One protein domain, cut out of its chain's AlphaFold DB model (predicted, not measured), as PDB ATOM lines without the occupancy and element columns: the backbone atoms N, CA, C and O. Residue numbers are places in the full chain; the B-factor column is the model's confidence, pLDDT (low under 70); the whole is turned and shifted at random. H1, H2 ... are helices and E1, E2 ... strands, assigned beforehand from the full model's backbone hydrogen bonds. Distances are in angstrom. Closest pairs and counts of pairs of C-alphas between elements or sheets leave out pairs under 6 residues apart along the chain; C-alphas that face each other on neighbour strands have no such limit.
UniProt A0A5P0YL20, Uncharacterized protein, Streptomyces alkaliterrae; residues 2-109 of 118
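What this domain is: This is residues 2 to 109 of the 118 residues of an uncharacterized protein of Streptomyces alkaliterrae (UniProt A0A5P0YL20). One strongly twisted sheet of four strands has two helices, H1 and H2, over one face, and the very long H1 runs far past the sheet, so that its residues 2 to 14 stick out as an arm. Beyond the other end of the body, residues 104 to 109, of which 104 to 107 belong to H4, stick out too. The 108 printed residues hold four named helices and four named strands in the order H1 E1 E2 E3 H2 E4 H3 H4; the sheet, E3 E2 E1 E4, is mixed, and so is the class, helices and strands. The whole is loose, with a radius of gyration of the C-alphas of 16.6 A and spans of 61 by 27 by 25 A.

How they stand to each other: Start with H1, residues 2 to 35, which is on the sheet of E3, residues 63 to 68, E2, residues 52 to 58, E1, residues 40 to 46, and E4, residues 84 to 86, at a height of 9.6 A. E1, E2 and E3 form a meander, each the antiparallel neighbour of the one before, in two hairpins; look for N 43 and O 55 at 2.9 A and N 54 and O 66 at 2.7 A. H2, residues 71 to 81, is on the same face as H1, two layers in all, and touches residues 18 to 30 of H1 alone, the same way at a steep tilt of 48 degrees; the closest C-alphas, of Ala 22 and Ala 77, are 4.4 A apart. E3, H2 and E4 are a split strand-helix-strand unit, two strands of one sheet that are not neighbours, with a helix between them along the chain and with E2 and E1 between them in the sheet, and its crossover is right-handed. E4 is parallel to E1, with N 86 and O 42 at 2.8 A, within hydrogen-bond range. H3, residues 91 to 95, only grazes the sheet with residues 93 to 94, and H4, residues 101 to 107, is not on it. In H1, H2, H3 and H4 every O i to N i+4 pair is within hydrogen-bond range.

Where its parts are: Find C-alpha 2 at (-54.972, -19.128, 19.270); from there H1 runs 50.5 A to C-alpha 35. E1 spans 19.9 A, E2 19.4 A, E3 16.9 A and H2 15.2 A; the short E4, H3 and H4 follow, and H4 ends at C-alpha 107, (-3.188, -36.041, 7.310).

The domain as a whole: The farthest C-alphas, of Ala 2 and Pro 101, are 61.7 A apart. The printed part has no cut and its links are tight; residue 2 alone is under pLDDT 70.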
ATOM      1  N   ALA A   2     -56.263 -19.814  19.090       68.94
ATOM      2  CA  ALA A   2     -54.972 -19.128  19.270       68.94
ATOM      3  C   ALA A   2     -53.757 -20.069  19.120       68.94
ATOM      4  O   ALA A   2     -52.791 -19.709  18.450       68.94
ATOM      5  N   ASP A   3     -53.849 -21.294  19.645       71.62
ATOM      6  CA  ASP A   3     -52.757 -22.284  19.600       71.62
ATOM      7  C   ASP A   3     -52.430 -22.747  18.174       71.62
ATOM      8  O   ASP A   3     -51.267 -22.889  17.803       71.62
ATOM      9  N   THR A   4     -53.452 -22.887  17.325       78.44
ATOM     10  CA  THR A   4     -53.299 -23.268  15.911       78.44
ATOM     11  C   THR A   4     -52.516 -22.213  15.123       78.44
ATOM     12  O   THR A   4     -51.594 -22.550  14.388       78.44
ATOM     13  N   LYS A   5     -52.805 -20.920  15.340       77.62
ATOM     14  CA  LYS A   5     -52.094 -19.819  14.666       77.62
ATOM     15  C   LYS A   5     -50.629 -19.715  15.102       77.62
ATOM     16  O   LYS A   5     -49.768 -19.406  14.278       77.62
ATOM     17  N   GLN A   6     -50.330 -19.977  16.377       78.38
ATOM     18  CA  GLN A   6     -48.948 -19.984  16.872       78.38
ATOM     19  C   GLN A   6     -48.143 -21.176  16.329       78.38
ATOM     20  O   GLN A   6     -46.986 -21.002  15.930       78.38
ATOM     21  N   ALA A   7     -48.754 -22.362  16.245       78.25
ATOM     22  CA  ALA A   7     -48.125 -23.545  15.656       78.25
ATOM     23  C   ALA A   7     -47.783 -23.332  14.167       78.25
ATOM     24  O   ALA A   7     -46.650 -23.579  13.753       78.25
ATOM     25  N   GLU A   8     -48.714 -22.776  13.385       80.81
ATOM     26  CA  GLU A   8     -48.505 -22.454  11.965       80.81
ATOM     27  C   GLU A   8     -47.388 -21.425  11.740       80.81
ATOM     28  O   GLU A   8     -46.555 -21.586  10.843       80.81
ATOM     29  N   GLY A   9     -47.337 -20.372  12.563       81.12
ATOM     30  CA  GLY A   9     -46.267 -19.373  12.500       81.12
ATOM     31  C   GLY A   9     -44.890 -19.977  12.786       81.12
ATOM     32  O   GLY A   9     -43.914 -19.676  12.094       81.12
ATOM     33  N   THR A  10     -44.821 -20.886  13.759       83.81
ATOM     34  CA  THR A  10     -43.583 -21.581  14.141       83.81
ATOM     35  C   THR A  10     -43.109 -22.543  13.052       83.81
ATOM     36  O   THR A  10     -41.910 -22.624  12.781       83.81
ATOM     37  N   GLU A  11     -44.027 -23.257  12.398       84.00
ATOM     38  CA  GLU A  11     -43.712 -24.144  11.274       84.00
ATOM     39  C   GLU A  11     -43.168 -23.357  10.074       84.00
ATOM     40  O   GLU A  11     -42.099 -23.673   9.554       84.00
ATOM     41  N   ARG A  12     -43.815 -22.247   9.695       87.56
ATOM     42  CA  ARG A  12     -43.318 -21.375   8.613       87.56
ATOM     43  C   ARG A  12     -41.931 -20.812   8.913       87.56
ATOM     44  O   ARG A  12     -41.064 -20.786   8.038       87.56
ATOM     45  N   ALA A  13     -41.687 -20.381  10.149       87.12
ATOM     46  CA  ALA A  13     -40.371 -19.892  10.557       87.12
ATOM     47  C   ALA A  13     -39.293 -20.991  10.487       87.12
ATOM     48  O   ALA A  13     -38.164 -20.720  10.070       87.12
ATOM     49  N   ARG A  14     -39.628 -22.238  10.853       89.94
ATOM     50  CA  ARG A  14     -38.727 -23.390  10.696       89.94
ATOM     51  C   ARG A  14     -38.455 -23.696   9.226       89.94
ATOM     52  O   ARG A  14     -37.288 -23.799   8.861       89.94
ATOM     53  N   ASN A  15     -39.488 -23.733   8.388       91.69
ATOM     54  CA  ASN A  15     -39.341 -24.002   6.960       91.69
ATOM     55  C   ASN A  15     -38.451 -22.951   6.265       91.69
ATOM     56  O   ASN A  15     -37.432 -23.290   5.671       91.69
ATOM     57  N   THR A  16     -38.718 -21.658   6.475       94.56
ATOM     58  CA  THR A  16     -37.874 -20.581   5.913       94.56
ATOM     59  C   THR A  16     -36.416 -20.655   6.377       94.56
ATOM     60  O   THR A  16     -35.497 -20.311   5.631       94.56
ATOM     61  N   ARG A  17     -36.156 -21.114   7.610       95.12
ATOM     62  CA  ARG A  17     -34.792 -21.359   8.095       95.12
ATOM     63  C   ARG A  17     -34.149 -22.544   7.371       95.12
ATOM     64  O   ARG A  17     -32.988 -22.425   6.979       95.12
ATOM     65  N   SER A  18     -34.875 -23.645   7.193       96.56
ATOM     66  CA  SER A  18     -34.409 -24.821   6.448       96.56
ATOM     67  C   SER A  18     -34.078 -24.473   4.996       96.56
ATOM     68  O   SER A  18     -32.990 -24.799   4.529       96.56
ATOM     69  N   GLU A  19     -34.929 -23.700   4.318       96.88
ATOM     70  CA  GLU A  19     -34.686 -23.222   2.950       96.88
ATOM     71  C   GLU A  19     -33.411 -22.378   2.839       96.88
ATOM     72  O   GLU A  19     -32.610 -22.567   1.923       96.88
ATOM     73  N   ARG A  20     -33.176 -21.463   3.791       98.19
ATOM     74  CA  ARG A  20     -31.942 -20.657   3.826       98.19
ATOM     75  C   ARG A  20     -30.702 -21.527   4.025       98.19
ATOM     76  O   ARG A  20     -29.669 -21.254   3.413       98.19
ATOM     77  N   LYS A  21     -30.789 -22.559   4.871       98.25
ATOM     78  CA  LYS A  21     -29.692 -23.514   5.093       98.25
ATOM     79  C   LYS A  21     -29.411 -24.331   3.834       98.25
ATOM     80  O   LYS A  21     -28.257 -24.386   3.418       98.25
ATOM     81  N   ALA A  22     -30.451 -24.858   3.189       98.56
ATOM     82  CA  ALA A  22     -30.334 -25.576   1.923       98.56
ATOM     83  C   ALA A  22     -29.714 -24.690   0.831       98.56
ATOM     84  O   ALA A  22     -28.774 -25.098   0.160       98.56
ATOM     85  N   ALA A  23     -30.149 -23.431   0.710       98.69
ATOM     86  CA  ALA A  23     -29.570 -22.481  -0.240       98.69
ATOM     87  C   ALA A  23     -28.093 -22.160   0.052       98.69
ATOM     88  O   ALA A  23     -27.308 -21.955  -0.875       98.69
ATOM     89  N   ARG A  24     -27.689 -22.111   1.330       98.75
ATOM     90  CA  ARG A  24     -26.281 -21.916   1.706       98.75
ATOM     91  C   ARG A  24     -25.428 -23.126   1.329       98.75
ATOM     92  O   ARG A  24     -24.363 -22.935   0.754       98.75
ATOM     93  N   LEU A  25     -25.906 -24.333   1.626       98.69
ATOM     94  CA  LEU A  25     -25.229 -25.576   1.256       98.69
ATOM     95  C   LEU A  25     -25.129 -25.715  -0.265       98.69
ATOM     96  O   LEU A  25     -24.043 -25.967  -0.768       98.69
ATOM     97  N   ALA A  26     -26.202 -25.428  -1.006       98.81
ATOM     98  CA  ALA A  26     -26.184 -25.446  -2.467       98.81
ATOM     99  C   ALA A  26     -25.086 -24.532  -3.038       98.81
ATOM    100  O   ALA A  26     -24.324 -24.944  -3.905       98.81
ATOM    101  N   LYS A  27     -24.919 -23.318  -2.489       98.81
ATOM    102  CA  LYS A  27     -23.817 -22.417  -2.876       98.81
ATOM    103  C   LYS A  27     -22.438 -23.018  -2.600       98.81
ATOM    104  O   LYS A  27     -21.535 -22.822  -3.408       98.81
ATOM    105  N   GLN A  28     -22.267 -23.714  -1.476       98.75
ATOM    106  CA  GLN A  28     -21.012 -24.391  -1.138       98.75
ATOM    107  C   GLN A  28     -20.732 -25.559  -2.088       98.75
ATOM    108  O   GLN A  28     -19.611 -25.669  -2.573       98.75
ATOM    109  N   ILE A  29     -21.749 -26.357  -2.427       98.75
ATOM    110  CA  ILE A  29     -21.649 -27.447  -3.408       98.75
ATOM    111  C   ILE A  29     -21.256 -26.891  -4.782       98.75
ATOM    112  O   ILE A  29     -20.319 -27.378  -5.405       98.75
ATOM    113  N   THR A  30     -21.912 -25.825  -5.248       98.62
ATOM    114  CA  THR A  30     -21.573 -25.193  -6.531       98.62
ATOM    115  C   THR A  30     -20.166 -24.596  -6.526       98.62
ATOM    116  O   THR A  30     -19.458 -24.685  -7.528       98.62
ATOM    117  N   ALA A  31     -19.746 -23.971  -5.422       98.62
ATOM    118  CA  ALA A  31     -18.388 -23.451  -5.287       98.62
ATOM    119  C   ALA A  31     -17.352 -24.581  -5.345       98.62
ATOM    120  O   ALA A  31     -16.368 -24.450  -6.068       98.62
ATOM    121  N   PHE A  32     -17.621 -25.696  -4.658       98.38
ATOM    122  CA  PHE A  32     -16.809 -26.904  -4.726       98.38
ATOM    123  C   PHE A  32     -16.722 -27.424  -6.167       98.38
ATOM    124  O   PHE A  32     -15.626 -27.509  -6.703       98.38
ATOM    125  N   ALA A  33     -17.843 -27.670  -6.847       98.12
ATOM    126  CA  ALA A  33     -17.831 -28.162  -8.228       98.12
ATOM    127  C   ALA A  33     -16.982 -27.275  -9.161       98.12
ATOM    128  O   ALA A  33     -16.188 -27.776  -9.951       98.12
ATOM    129  N   ARG A  34     -17.081 -25.945  -9.024       98.19
ATOM    130  CA  ARG A  34     -16.292 -24.994  -9.826       98.19
ATOM    131  C   ARG A  34     -14.790 -25.092  -9.585       98.19
ATOM    132  O   ARG A  34     -14.037 -24.953 -10.541       98.19
ATOM    133  N   SER A  35     -14.353 -25.287  -8.343       95.75
ATOM    134  CA  SER A  35     -12.925 -25.404  -8.031       95.75
ATOM    135  C   SER A  35     -12.362 -26.808  -8.264       95.75
ATOM    136  O   SER A  35     -11.148 -26.946  -8.318       95.75
ATOM    137  N   HIS A  36     -13.212 -27.825  -8.438       95.50
ATOM    138  CA  HIS A  36     -12.814 -29.236  -8.525       95.50
ATOM    139  C   HIS A  36     -13.182 -29.854  -9.885       95.50
ATOM    140  O   HIS A  36     -13.853 -30.879  -9.980       95.50
ATOM    141  N   GLY A  37     -12.758 -29.199 -10.970       94.62
ATOM    142  CA  GLY A  37     -12.901 -29.718 -12.337       94.62
ATOM    143  C   GLY A  37     -14.231 -29.405 -13.038       94.62
ATOM    144  O   GLY A  37     -14.490 -29.929 -14.116       94.62
ATOM    145  N   GLY A  38     -15.062 -28.526 -12.474       96.88
ATOM    146  CA  GLY A  38     -16.255 -27.968 -13.126       96.88
ATOM    147  C   GLY A  38     -17.564 -28.703 -12.831       96.88
ATOM    148  O   GLY A  38     -18.633 -28.115 -13.003       96.88
ATOM    149  N   SER A  39     -17.503 -29.934 -12.328       97.50
ATOM    150  CA  SER A  39     -18.657 -30.681 -11.830       97.50
ATOM    151  C   SER A  39     -18.320 -31.409 -10.533       97.50
ATOM    152  O   SER A  39     -17.157 -31.564 -10.161       97.50
ATOM    153  N   ALA A  40     -19.364 -31.830  -9.830       98.19
ATOM    154  CA  ALA A  40     -19.257 -32.718  -8.690       98.19
ATOM    155  C   ALA A  40     -20.427 -33.697  -8.712       98.19
ATOM    156  O   ALA A  40     -21.487 -33.399  -9.264       98.19
ATOM    157  N   GLU A  41     -20.225 -34.837  -8.079       98.38
ATOM    158  CA  GLU A  41     -21.260 -35.800  -7.726       98.38
ATOM    159  C   GLU A  41     -21.203 -35.995  -6.209       98.38
ATOM    160  O   GLU A  41     -20.194 -35.664  -5.576       98.38
ATOM    161  N   GLY A  42     -22.278 -36.477  -5.592       98.19
ATOM    162  CA  GLY A  42     -22.306 -36.600  -4.142       98.19
ATOM    163  C   GLY A  42     -23.155 -37.732  -3.609       98.19
ATOM    164  O   GLY A  42     -23.882 -38.381  -4.349       98.19
ATOM    165  N   GLN A  43     -23.051 -37.953  -2.304       98.50
ATOM    166  CA  GLN A  43     -23.765 -38.994  -1.571       98.50
ATOM    167  C   GLN A  43     -24.148 -38.465  -0.187       98.50
ATOM    168  O   GLN A  43     -23.357 -37.768   0.454       98.50
ATOM    169  N   ILE A  44     -25.363 -38.780   0.271       98.38
ATOM    170  CA  ILE A  44     -25.856 -38.370   1.593       98.38
ATOM    171  C   ILE A  44     -25.801 -39.557   2.557       98.38
ATOM    172  O   ILE A  44     -26.474 -40.562   2.349       98.38
ATOM    173  N   ALA A  45     -25.055 -39.433   3.656       97.12
ATOM    174  CA  ALA A  45     -24.976 -40.474   4.685       97.12
ATOM    175  C   ALA A  45     -25.418 -39.965   6.060       97.12
ATOM    176  O   ALA A  45     -25.067 -38.862   6.487       97.12
ATOM    177  N   TYR A  46     -26.160 -40.800   6.786       96.25
ATOM    178  CA  TYR A  46     -26.630 -40.490   8.132       96.25
ATOM    179  C   TYR A  46     -25.485 -40.485   9.157       96.25
ATOM    180  O   TYR A  46     -24.705 -41.431   9.237       96.25
ATOM    181  N   LEU A  47     -25.411 -39.428   9.970       95.25
ATOM    182  CA  LEU A  47     -24.430 -39.252  11.052       95.25
ATOM    183  C   LEU A  47     -25.042 -39.444  12.452       95.25
ATOM    184  O   LEU A  47     -24.449 -39.043  13.459       95.25
ATOM    185  N   GLY A  48     -26.246 -40.007  12.556       93.06
ATOM    186  CA  GLY A  48     -26.939 -40.085  13.838       93.06
ATOM    187  C   GLY A  48     -27.534 -38.737  14.248       93.06
ATOM    188  O   GLY A  48     -27.999 -37.949  13.428       93.06
ATOM    189  N   GLN A  49     -27.452 -38.430  15.546       89.00
ATOM    190  CA  GLN A  49     -27.982 -37.189  16.133       89.00
ATOM    191  C   GLN A  49     -27.332 -35.908  15.580       89.00
ATOM    192  O   GLN A  49     -27.838 -34.812  15.807       89.00
ATOM    193  N   ARG A  50     -26.204 -36.023  14.868       88.50
ATOM    194  CA  ARG A  50     -25.501 -34.883  14.261       88.50
ATOM    195  C   ARG A  50     -26.084 -34.469  12.904       88.50
ATOM    196  O   ARG A  50     -25.654 -33.450  12.373       88.50
ATOM    197  N   GLY A  51     -27.042 -35.229  12.369       96.19
ATOM    198  CA  GLY A  51     -27.680 -34.975  11.081       96.19
ATOM    199  C   GLY A  51     -27.147 -35.900   9.990       96.19
ATOM    200  O   GLY A  51     -27.034 -37.109  10.191       96.19
ATOM    201  N   VAL A  52     -26.828 -35.337   8.830       98.12
ATOM    202  CA  VAL A  52     -26.301 -36.068   7.672       98.12
ATOM    203  C   VAL A  52     -25.055 -35.380   7.128       98.12
ATOM    204  O   VAL A  52     -24.900 -34.163   7.255       98.12
ATOM    205  N   ARG A  53     -24.177 -36.153   6.498       97.88
ATOM    206  CA  ARG A  53     -23.091 -35.632   5.667       97.88
ATOM    207  C   ARG A  53     -23.442 -35.724   4.193       97.88
ATOM    208  O   ARG A  53     -24.172 -36.629   3.800       97.88
ATOM    209  N   ILE A  54     -22.885 -34.815   3.408       98.50
ATOM    210  CA  ILE A  54     -22.908 -34.788   1.951       98.50
ATOM    211  C   ILE A  54     -21.455 -34.940   1.517       98.50
ATOM    212  O   ILE A  54     -20.688 -33.976   1.564       98.50
ATOM    213  N   VAL A  55     -21.071 -36.152   1.131       98.12
ATOM    214  CA  VAL A  55     -19.754 -36.398   0.541       98.12
ATOM    215  C   VAL A  55     -19.811 -35.939  -0.907       98.12
ATOM    216  O   VAL A  55     -20.738 -36.310  -1.622       98.12
ATOM    217  N   LEU A  56     -18.850 -35.122  -1.327       98.44
ATOM    218  CA  LEU A  56     -18.725 -34.599  -2.684       98.44
ATOM    219  C   LEU A  56     -17.443 -35.135  -3.312       98.44
ATOM    220  O   LEU A  56     -16.396 -35.104  -2.670       98.44
ATOM    221  N   VAL A  57     -17.520 -35.556  -4.569       98.06
ATOM    222  CA  VAL A  57     -16.364 -35.925  -5.393       98.06
ATOM    223  C   VAL A  57     -16.409 -35.075  -6.657       98.06
ATOM    224  O   VAL A  57     -17.400 -35.090  -7.388       98.06
ATOM    225  N   GLY A  58     -15.372 -34.269  -6.870       97.56
ATOM    226  CA  GLY A  58     -15.231 -33.413  -8.043       97.56
ATOM    227  C   GLY A  58     -14.822 -34.200  -9.286       97.56
ATOM    228  O   GLY A  58     -14.337 -35.326  -9.195       97.56
ATOM    229  N   ALA A  59     -14.956 -33.592 -10.463       96.88
ATOM    230  CA  ALA A  59     -14.511 -34.197 -11.722       96.88
ATOM    231  C   ALA A  59     -13.000 -34.493 -11.754       96.88
ATOM    232  O   ALA A  59     -12.560 -35.402 -12.452       96.88
ATOM    233  N   ASN A  60     -12.204 -33.738 -10.992       94.12
ATOM    234  CA  ASN A  60     -10.768 -33.979 -10.817       94.12
ATOM    235  C   ASN A  60     -10.451 -35.105  -9.804       94.12
ATOM    236  O   ASN A  60      -9.283 -35.438  -9.605       94.12
ATOM    237  N   GLY A  61     -11.471 -35.691  -9.169       95.19
ATOM    238  CA  GLY A  61     -11.361 -36.754  -8.170       95.19
ATOM    239  C   GLY A  61     -11.086 -36.270  -6.746       95.19
ATOM    240  O   GLY A  61     -11.155 -37.062  -5.807       95.19
ATOM    241  N   GLU A  62     -10.812 -34.984  -6.539       93.94
ATOM    242  CA  GLU A  62     -10.713 -34.431  -5.190       93.94
ATOM    243  C   GLU A  62     -12.081 -34.453  -4.503       93.94
ATOM    244  O   GLU A  62     -13.133 -34.394  -5.147       93.94
ATOM    245  N   TRP A  63     -12.072 -34.551  -3.177       95.00
ATOM    246  CA  TRP A  63     -13.283 -34.801  -2.408       95.00
ATOM    247  C   TRP A  63     -13.402 -33.889  -1.190       95.00
ATOM    248  O   TRP A  63     -12.420 -33.370  -0.656       95.00
ATOM    249  N   GLY A  64     -14.639 -33.692  -0.747       94.62
ATOM    250  CA  GLY A  64     -14.968 -32.883   0.418       94.62
ATOM    251  C   GLY A  64     -16.236 -33.367   1.108       94.62
ATOM    252  O   GLY A  64     -16.963 -34.208   0.585       94.62
ATOM    253  N   ASP A  65     -16.502 -32.826   2.294       96.00
ATOM    254  CA  ASP A  65     -17.678 -33.170   3.094       96.00
ATOM    255  C   ASP A  65     -18.366 -31.891   3.595       96.00
ATOM    256  O   ASP A  65     -17.715 -30.961   4.088       96.00
ATOM    257  N   LEU A  66     -19.691 -31.838   3.457       98.06
ATOM    258  CA  LEU A  66     -20.556 -30.830   4.062       98.06
ATOM    259  C   LEU A  66     -21.554 -31.503   5.002       98.06
ATOM    260  O   LEU A  66     -22.177 -32.497   4.657       98.06
ATOM    261  N   VAL A  67     -21.807 -30.897   6.161       97.88
ATOM    262  CA  VAL A  67     -22.776 -31.428   7.132       97.88
ATOM    263  C   VAL A  67     -24.065 -30.609   7.115       97.88
ATOM    264  O   VAL A  67     -24.037 -29.375   7.160       97.88
ATOM    265  N   ALA A  68     -25.200 -31.306   7.103       97.69
ATOM    266  CA  ALA A  68     -26.536 -30.742   7.247       97.69
ATOM    267  C   ALA A  68     -27.241 -31.321   8.481       97.69
ATOM    268  O   ALA A  68     -27.025 -32.464   8.871       97.69
ATOM    269  N   GLU A  69     -28.132 -30.537   9.084       96.19
ATOM    270  CA  GLU A  69     -28.865 -30.941  10.295       96.19
ATOM    271  C   GLU A  69     -29.924 -32.021  10.034       96.19
ATOM    272  O   GLU A  69     -30.317 -32.729  10.957       96.19
ATOM    273  N   SER A  70     -30.396 -32.153   8.792       96.69
ATOM    274  CA  SER A  70     -31.375 -33.164   8.401       96.69
ATOM    275  C   SER A  70     -31.186 -33.604   6.953       96.69
ATOM    276  O   SER A  70     -30.606 -32.884   6.134       96.69
ATOM    277  N   HIS A  71     -31.728 -34.781   6.647       96.88
ATOM    278  CA  HIS A  71     -31.745 -35.345   5.302       96.88
ATOM    279  C   HIS A  71     -32.458 -34.427   4.295       96.88
ATOM    280  O   HIS A  71     -31.944 -34.194   3.204       96.88
ATOM    281  N   ASP A  72     -33.588 -33.830   4.681       97.06
ATOM    282  CA  ASP A  72     -34.368 -32.946   3.804       97.06
ATOM    283  C   ASP A  72     -33.586 -31.693   3.398       97.06
ATOM    284  O   ASP A  72     -33.617 -31.278   2.242       97.06
ATOM    285  N   ILE A  73     -32.833 -31.099   4.335       98.25
ATOM    286  CA  ILE A  73     -31.994 -29.929   4.044       98.25
ATOM    287  C   ILE A  73     -30.868 -30.305   3.076       98.25
ATOM    288  O   ILE A  73     -30.566 -29.526   2.172       98.25
ATOM    289  N   ALA A  74     -30.245 -31.473   3.262       98.50
ATOM    290  CA  ALA A  74     -29.191 -31.960   2.377       98.50
ATOM    291  C   ALA A  74     -29.715 -32.262   0.969       98.50
ATOM    292  O   ALA A  74     -29.137 -31.790  -0.006       98.50
ATOM    293  N   THR A  75     -30.840 -32.968   0.874       98.12
ATOM    294  CA  THR A  75     -31.486 -33.316  -0.398       98.12
ATOM    295  C   THR A  75     -31.856 -32.053  -1.168       98.12
ATOM    296  O   THR A  75     -31.409 -31.861  -2.296       98.12
ATOM    297  N   ALA A  76     -32.536 -31.106  -0.512       98.38
ATOM    298  CA  ALA A  76     -32.885 -29.826  -1.122       98.38
ATOM    299  C   ALA A  76     -31.650 -29.009  -1.544       98.38
ATOM    300  O   ALA A  76     -31.719 -28.225  -2.489       98.38
ATOM    301  N   ALA A  77     -30.518 -29.137  -0.842       98.75
ATOM    302  CA  ALA A  77     -29.274 -28.476  -1.228       98.75
ATOM    303  C   ALA A  77     -28.651 -29.100  -2.484       98.75
ATOM    304  O   ALA A  77     -28.226 -28.364  -3.373       98.75
ATOM    305  N   VAL A  78     -28.617 -30.433  -2.555       98.50
ATOM    306  CA  VAL A  78     -28.099 -31.196  -3.697       98.50
ATOM    307  C   VAL A  78     -28.936 -30.942  -4.949       98.50
ATOM    308  O   VAL A  78     -28.380 -30.569  -5.981       98.50
ATOM    309  N   GLU A  79     -30.264 -31.016  -4.837       98.25
ATOM    310  CA  GLU A  79     -31.196 -30.700  -5.929       98.25
ATOM    311  C   GLU A  79     -30.989 -29.275  -6.456       98.25
ATOM    312  O   GLU A  79     -30.874 -29.055  -7.660       98.25
ATOM    313  N   ARG A  80     -30.877 -28.291  -5.553       98.56
ATOM    314  CA  ARG A  80     -30.617 -26.889  -5.923       98.56
ATOM    315  C   ARG A  80     -29.254 -26.690  -6.579       98.56
ATOM    316  O   ARG A  80     -29.116 -25.777  -7.390       98.56
ATOM    317  N   ALA A  81     -28.252 -27.470  -6.187       98.44
ATOM    318  CA  ALA A  81     -26.919 -27.408  -6.773       98.44
ATOM    319  C   ALA A  81     -26.845 -28.103  -8.142       98.44
ATOM    320  O   ALA A  81     -25.925 -27.808  -8.901       98.44
ATOM    321  N   GLY A  82     -27.801 -28.986  -8.454       98.25
ATOM    322  CA  GLY A  82     -27.883 -29.688  -9.732       98.25
ATOM    323  C   GLY A  82     -26.769 -30.716  -9.940       98.25
ATOM    324  O   GLY A  82     -26.337 -30.907 -11.074       98.25
ATOM    325  N   ILE A  83     -26.275 -31.332  -8.863       98.12
ATOM    326  CA  ILE A  83     -25.272 -32.405  -8.940       98.12
ATOM    327  C   ILE A  83     -25.942 -33.783  -8.959       98.12
ATOM    328  O   ILE A  83     -27.038 -33.947  -8.420       98.12
ATOM    329  N   THR A  84     -25.269 -34.782  -9.530       97.75
ATOM    330  CA  THR A  84     -25.711 -36.180  -9.431       97.75
ATOM    331  C   THR A  84     -25.613 -36.646  -7.981       97.75
ATOM    332  O   THR A  84     -24.568 -36.483  -7.345       97.75
ATOM    333  N   LEU A  85     -26.700 -37.226  -7.469       97.81
ATOM    334  CA  LEU A  85     -26.759 -37.836  -6.146       97.81
ATOM    335  C   LEU A  85     -26.745 -39.357  -6.283       97.81
ATOM    336  O   LEU A  85     -27.630 -39.930  -6.916       97.81
ATOM    337  N   HIS A  86     -25.765 -39.990  -5.655       97.75
ATOM    338  CA  HIS A  86     -25.676 -41.435  -5.505       97.75
ATOM    339  C   HIS A  86     -26.426 -41.885  -4.257       97.75
ATOM    340  O   HIS A  86     -26.372 -41.225  -3.215       97.75
ATOM    341  N   GLU A  87     -27.108 -43.023  -4.365       95.50
ATOM    342  CA  GLU A  87     -27.789 -43.661  -3.235       95.50
ATOM    343  C   GLU A  87     -26.767 -44.203  -2.224       95.50
ATOM    344  O   GLU A  87     -26.833 -43.910  -1.026       95.50
ATOM    345  N   GLU A  88     -25.747 -44.900  -2.724       95.44
ATOM    346  CA  GLU A  88     -24.668 -45.475  -1.927       95.44
ATOM    347  C   GLU A  88     -23.305 -44.909  -2.329       95.44
ATOM    348  O   GLU A  88     -23.097 -44.438  -3.444       95.44
ATOM    349  N   PHE A  89     -22.351 -44.957  -1.398       95.12
ATOM    350  CA  PHE A  89     -20.955 -44.645  -1.700       95.12
ATOM    351  C   PHE A  89     -20.256 -45.921  -2.178       95.12
ATOM    352  O   PHE A  89     -19.477 -46.532  -1.444       95.12
ATOM    353  N   ASP A  90     -20.645 -46.374  -3.367       93.25
ATOM    354  CA  ASP A  90     -20.254 -47.672  -3.907       93.25
ATOM    355  C   ASP A  90     -18.808 -47.699  -4.433       93.25
ATOM    356  O   ASP A  90     -18.074 -46.711  -4.396       93.25
ATOM    357  N   GLY A  91     -18.371 -48.870  -4.901       93.81
ATOM    358  CA  GLY A  91     -17.009 -49.056  -5.401       93.81
ATOM    359  C   GLY A  91     -16.687 -48.220  -6.641       93.81
ATOM    360  O   GLY A  91     -15.543 -47.789  -6.782       93.81
ATOM    361  N   GLU A  92     -17.659 -47.966  -7.522       93.38
ATOM    362  CA  GLU A  92     -17.437 -47.141  -8.714       93.38
ATOM    363  C   GLU A  92     -17.255 -45.676  -8.317       93.38
ATOM    364  O   GLU A  92     -16.301 -45.024  -8.749       93.38
ATOM    365  N   PHE A  93     -18.130 -45.170  -7.450       95.38
ATOM    366  CA  PHE A  93     -18.061 -43.801  -6.975       95.38
ATOM    367  C   PHE A  93     -16.815 -43.573  -6.113       95.38
ATOM    368  O   PHE A  93     -16.081 -42.602  -6.318       95.38
ATOM    369  N   ALA A  94     -16.496 -44.515  -5.223       94.44
ATOM    370  CA  ALA A  94     -15.287 -44.479  -4.409       94.44
ATOM    371  C   ALA A  94     -14.004 -44.530  -5.253       94.44
ATOM    372  O   ALA A  94     -13.029 -43.861  -4.910       94.44
ATOM    373  N   ALA A  95     -13.993 -45.266  -6.369       94.94
ATOM    374  CA  ALA A  95     -12.827 -45.353  -7.252       94.94
ATOM    375  C   ALA A  95     -12.473 -44.021  -7.936       94.94
ATOM    376  O   ALA A  95     -11.345 -43.859  -8.402       94.94
ATOM    377  N   ARG A  96     -13.401 -43.056  -7.988       94.62
ATOM    378  CA  ARG A  96     -13.136 -41.710  -8.524       94.62
ATOM    379  C   ARG A  96     -12.371 -40.820  -7.545       94.62
ATOM    380  O   ARG A  96     -11.791 -39.824  -7.969       94.62
ATOM    381  N   VAL A  97     -12.352 -41.164  -6.257       95.31
ATOM    382  CA  VAL A  97     -11.666 -40.379  -5.229       95.31
ATOM    383  C   VAL A  97     -10.152 -40.442  -5.423       95.31
ATOM    384  O   VAL A  97      -9.544 -41.512  -5.433       95.31
ATOM    385  N   ARG A  98      -9.520 -39.272  -5.491       92.25
ATOM    386  CA  ARG A  98      -8.069 -39.093  -5.518       92.25
ATOM    387  C   ARG A  98      -7.637 -38.399  -4.230       92.25
ATOM    388  O   ARG A  98      -8.112 -37.321  -3.894       92.25
ATOM    389  N   THR A  99      -6.745 -39.055  -3.493       87.25
ATOM    390  CA  THR A  99      -6.060 -38.492  -2.322       87.25
ATOM    391  C   THR A  99      -4.567 -38.543  -2.607       87.25
ATOM    392  O   THR A  99      -4.001 -39.638  -2.676       87.25
ATOM    393  N   GLY A 100      -3.934 -37.394  -2.815       84.06
ATOM    394  CA  GLY A 100      -2.540 -37.318  -3.224       84.06
ATOM    395  C   GLY A 100      -1.659 -36.550  -2.240       84.06
ATOM    396  O   GLY A 100      -1.996 -36.422  -1.057       84.06
ATOM    397  N   PRO A 101      -0.449 -36.150  -2.665       85.06
ATOM    398  CA  PRO A 101       0.604 -35.700  -1.756       85.06
ATOM    399  C   PRO A 101       0.191 -34.527  -0.866       85.06
ATOM    400  O   PRO A 101       0.601 -34.472   0.300       85.06
ATOM    401  N   TYR A 102      -0.637 -33.615  -1.385       81.44
ATOM    402  CA  TYR A 102      -1.191 -32.511  -0.609       81.44
ATOM    403  C   TYR A 102      -2.000 -33.006   0.590       81.44
ATOM    404  O   TYR A 102      -1.704 -32.634   1.732       81.44
ATOM    405  N   GLU A 103      -2.987 -33.870   0.345       83.44
ATOM    406  CA  GLU A 103      -3.872 -34.406   1.376       83.44
ATOM    407  C   GLU A 103      -3.106 -35.271   2.374       83.44
ATOM    408  O   GLU A 103      -3.254 -35.084   3.583       83.44
ATOM    409  N   TRP A 104      -2.235 -36.161   1.886       84.69
ATOM    410  CA  TRP A 104      -1.412 -37.030   2.731       84.69
ATOM    411  C   TRP A 104      -0.535 -36.234   3.691       84.69
ATOM    412  O   TRP A 104      -0.452 -36.558   4.876       84.69
ATOM    413  N   SER A 105       0.068 -35.146   3.216       83.75
ATOM    414  CA  SER A 105       0.896 -34.282   4.060       83.75
ATOM    415  C   SER A 105       0.076 -33.617   5.168       83.75
ATOM    416  O   SER A 105       0.534 -33.537   6.310       83.75
ATOM    417  N   ARG A 106      -1.162 -33.197   4.870       81.06
ATOM    418  CA  ARG A 106      -2.065 -32.639   5.888       81.06
ATOM    419  C   ARG A 106      -2.553 -33.696   6.880       81.06
ATOM    420  O   ARG A 106      -2.639 -33.399   8.069       81.06
ATOM    421  N   MET A 107      -2.821 -34.921   6.429       83.62
ATOM    422  CA  MET A 107      -3.188 -36.041   7.310       83.62
ATOM    423  C   MET A 107      -2.030 -36.464   8.223       83.62
ATOM    424  O   MET A 107      -2.261 -36.837   9.370       83.62
ATOM    425  N   ALA A 108      -0.787 -36.333   7.755       85.12
ATOM    426  CA  ALA A 108       0.419 -36.558   8.549       85.12
ATOM    427  C   ALA A 108       0.719 -35.430   9.563       85.12
ATOM    428  O   ALA A 108       1.720 -35.493  10.273       85.12
ATOM    429  N   GLY A 109      -0.120 -34.390   9.643       78.81
ATOM    430  CA  GLY A 109       0.037 -33.279  10.587       78.81
ATOM    431  C   GLY A 109       0.947 -32.144  10.108       78.81
ATOM    432  O   GLY A 109       1.177 -31.195  10.861       78.81
TER     433      GLY A 109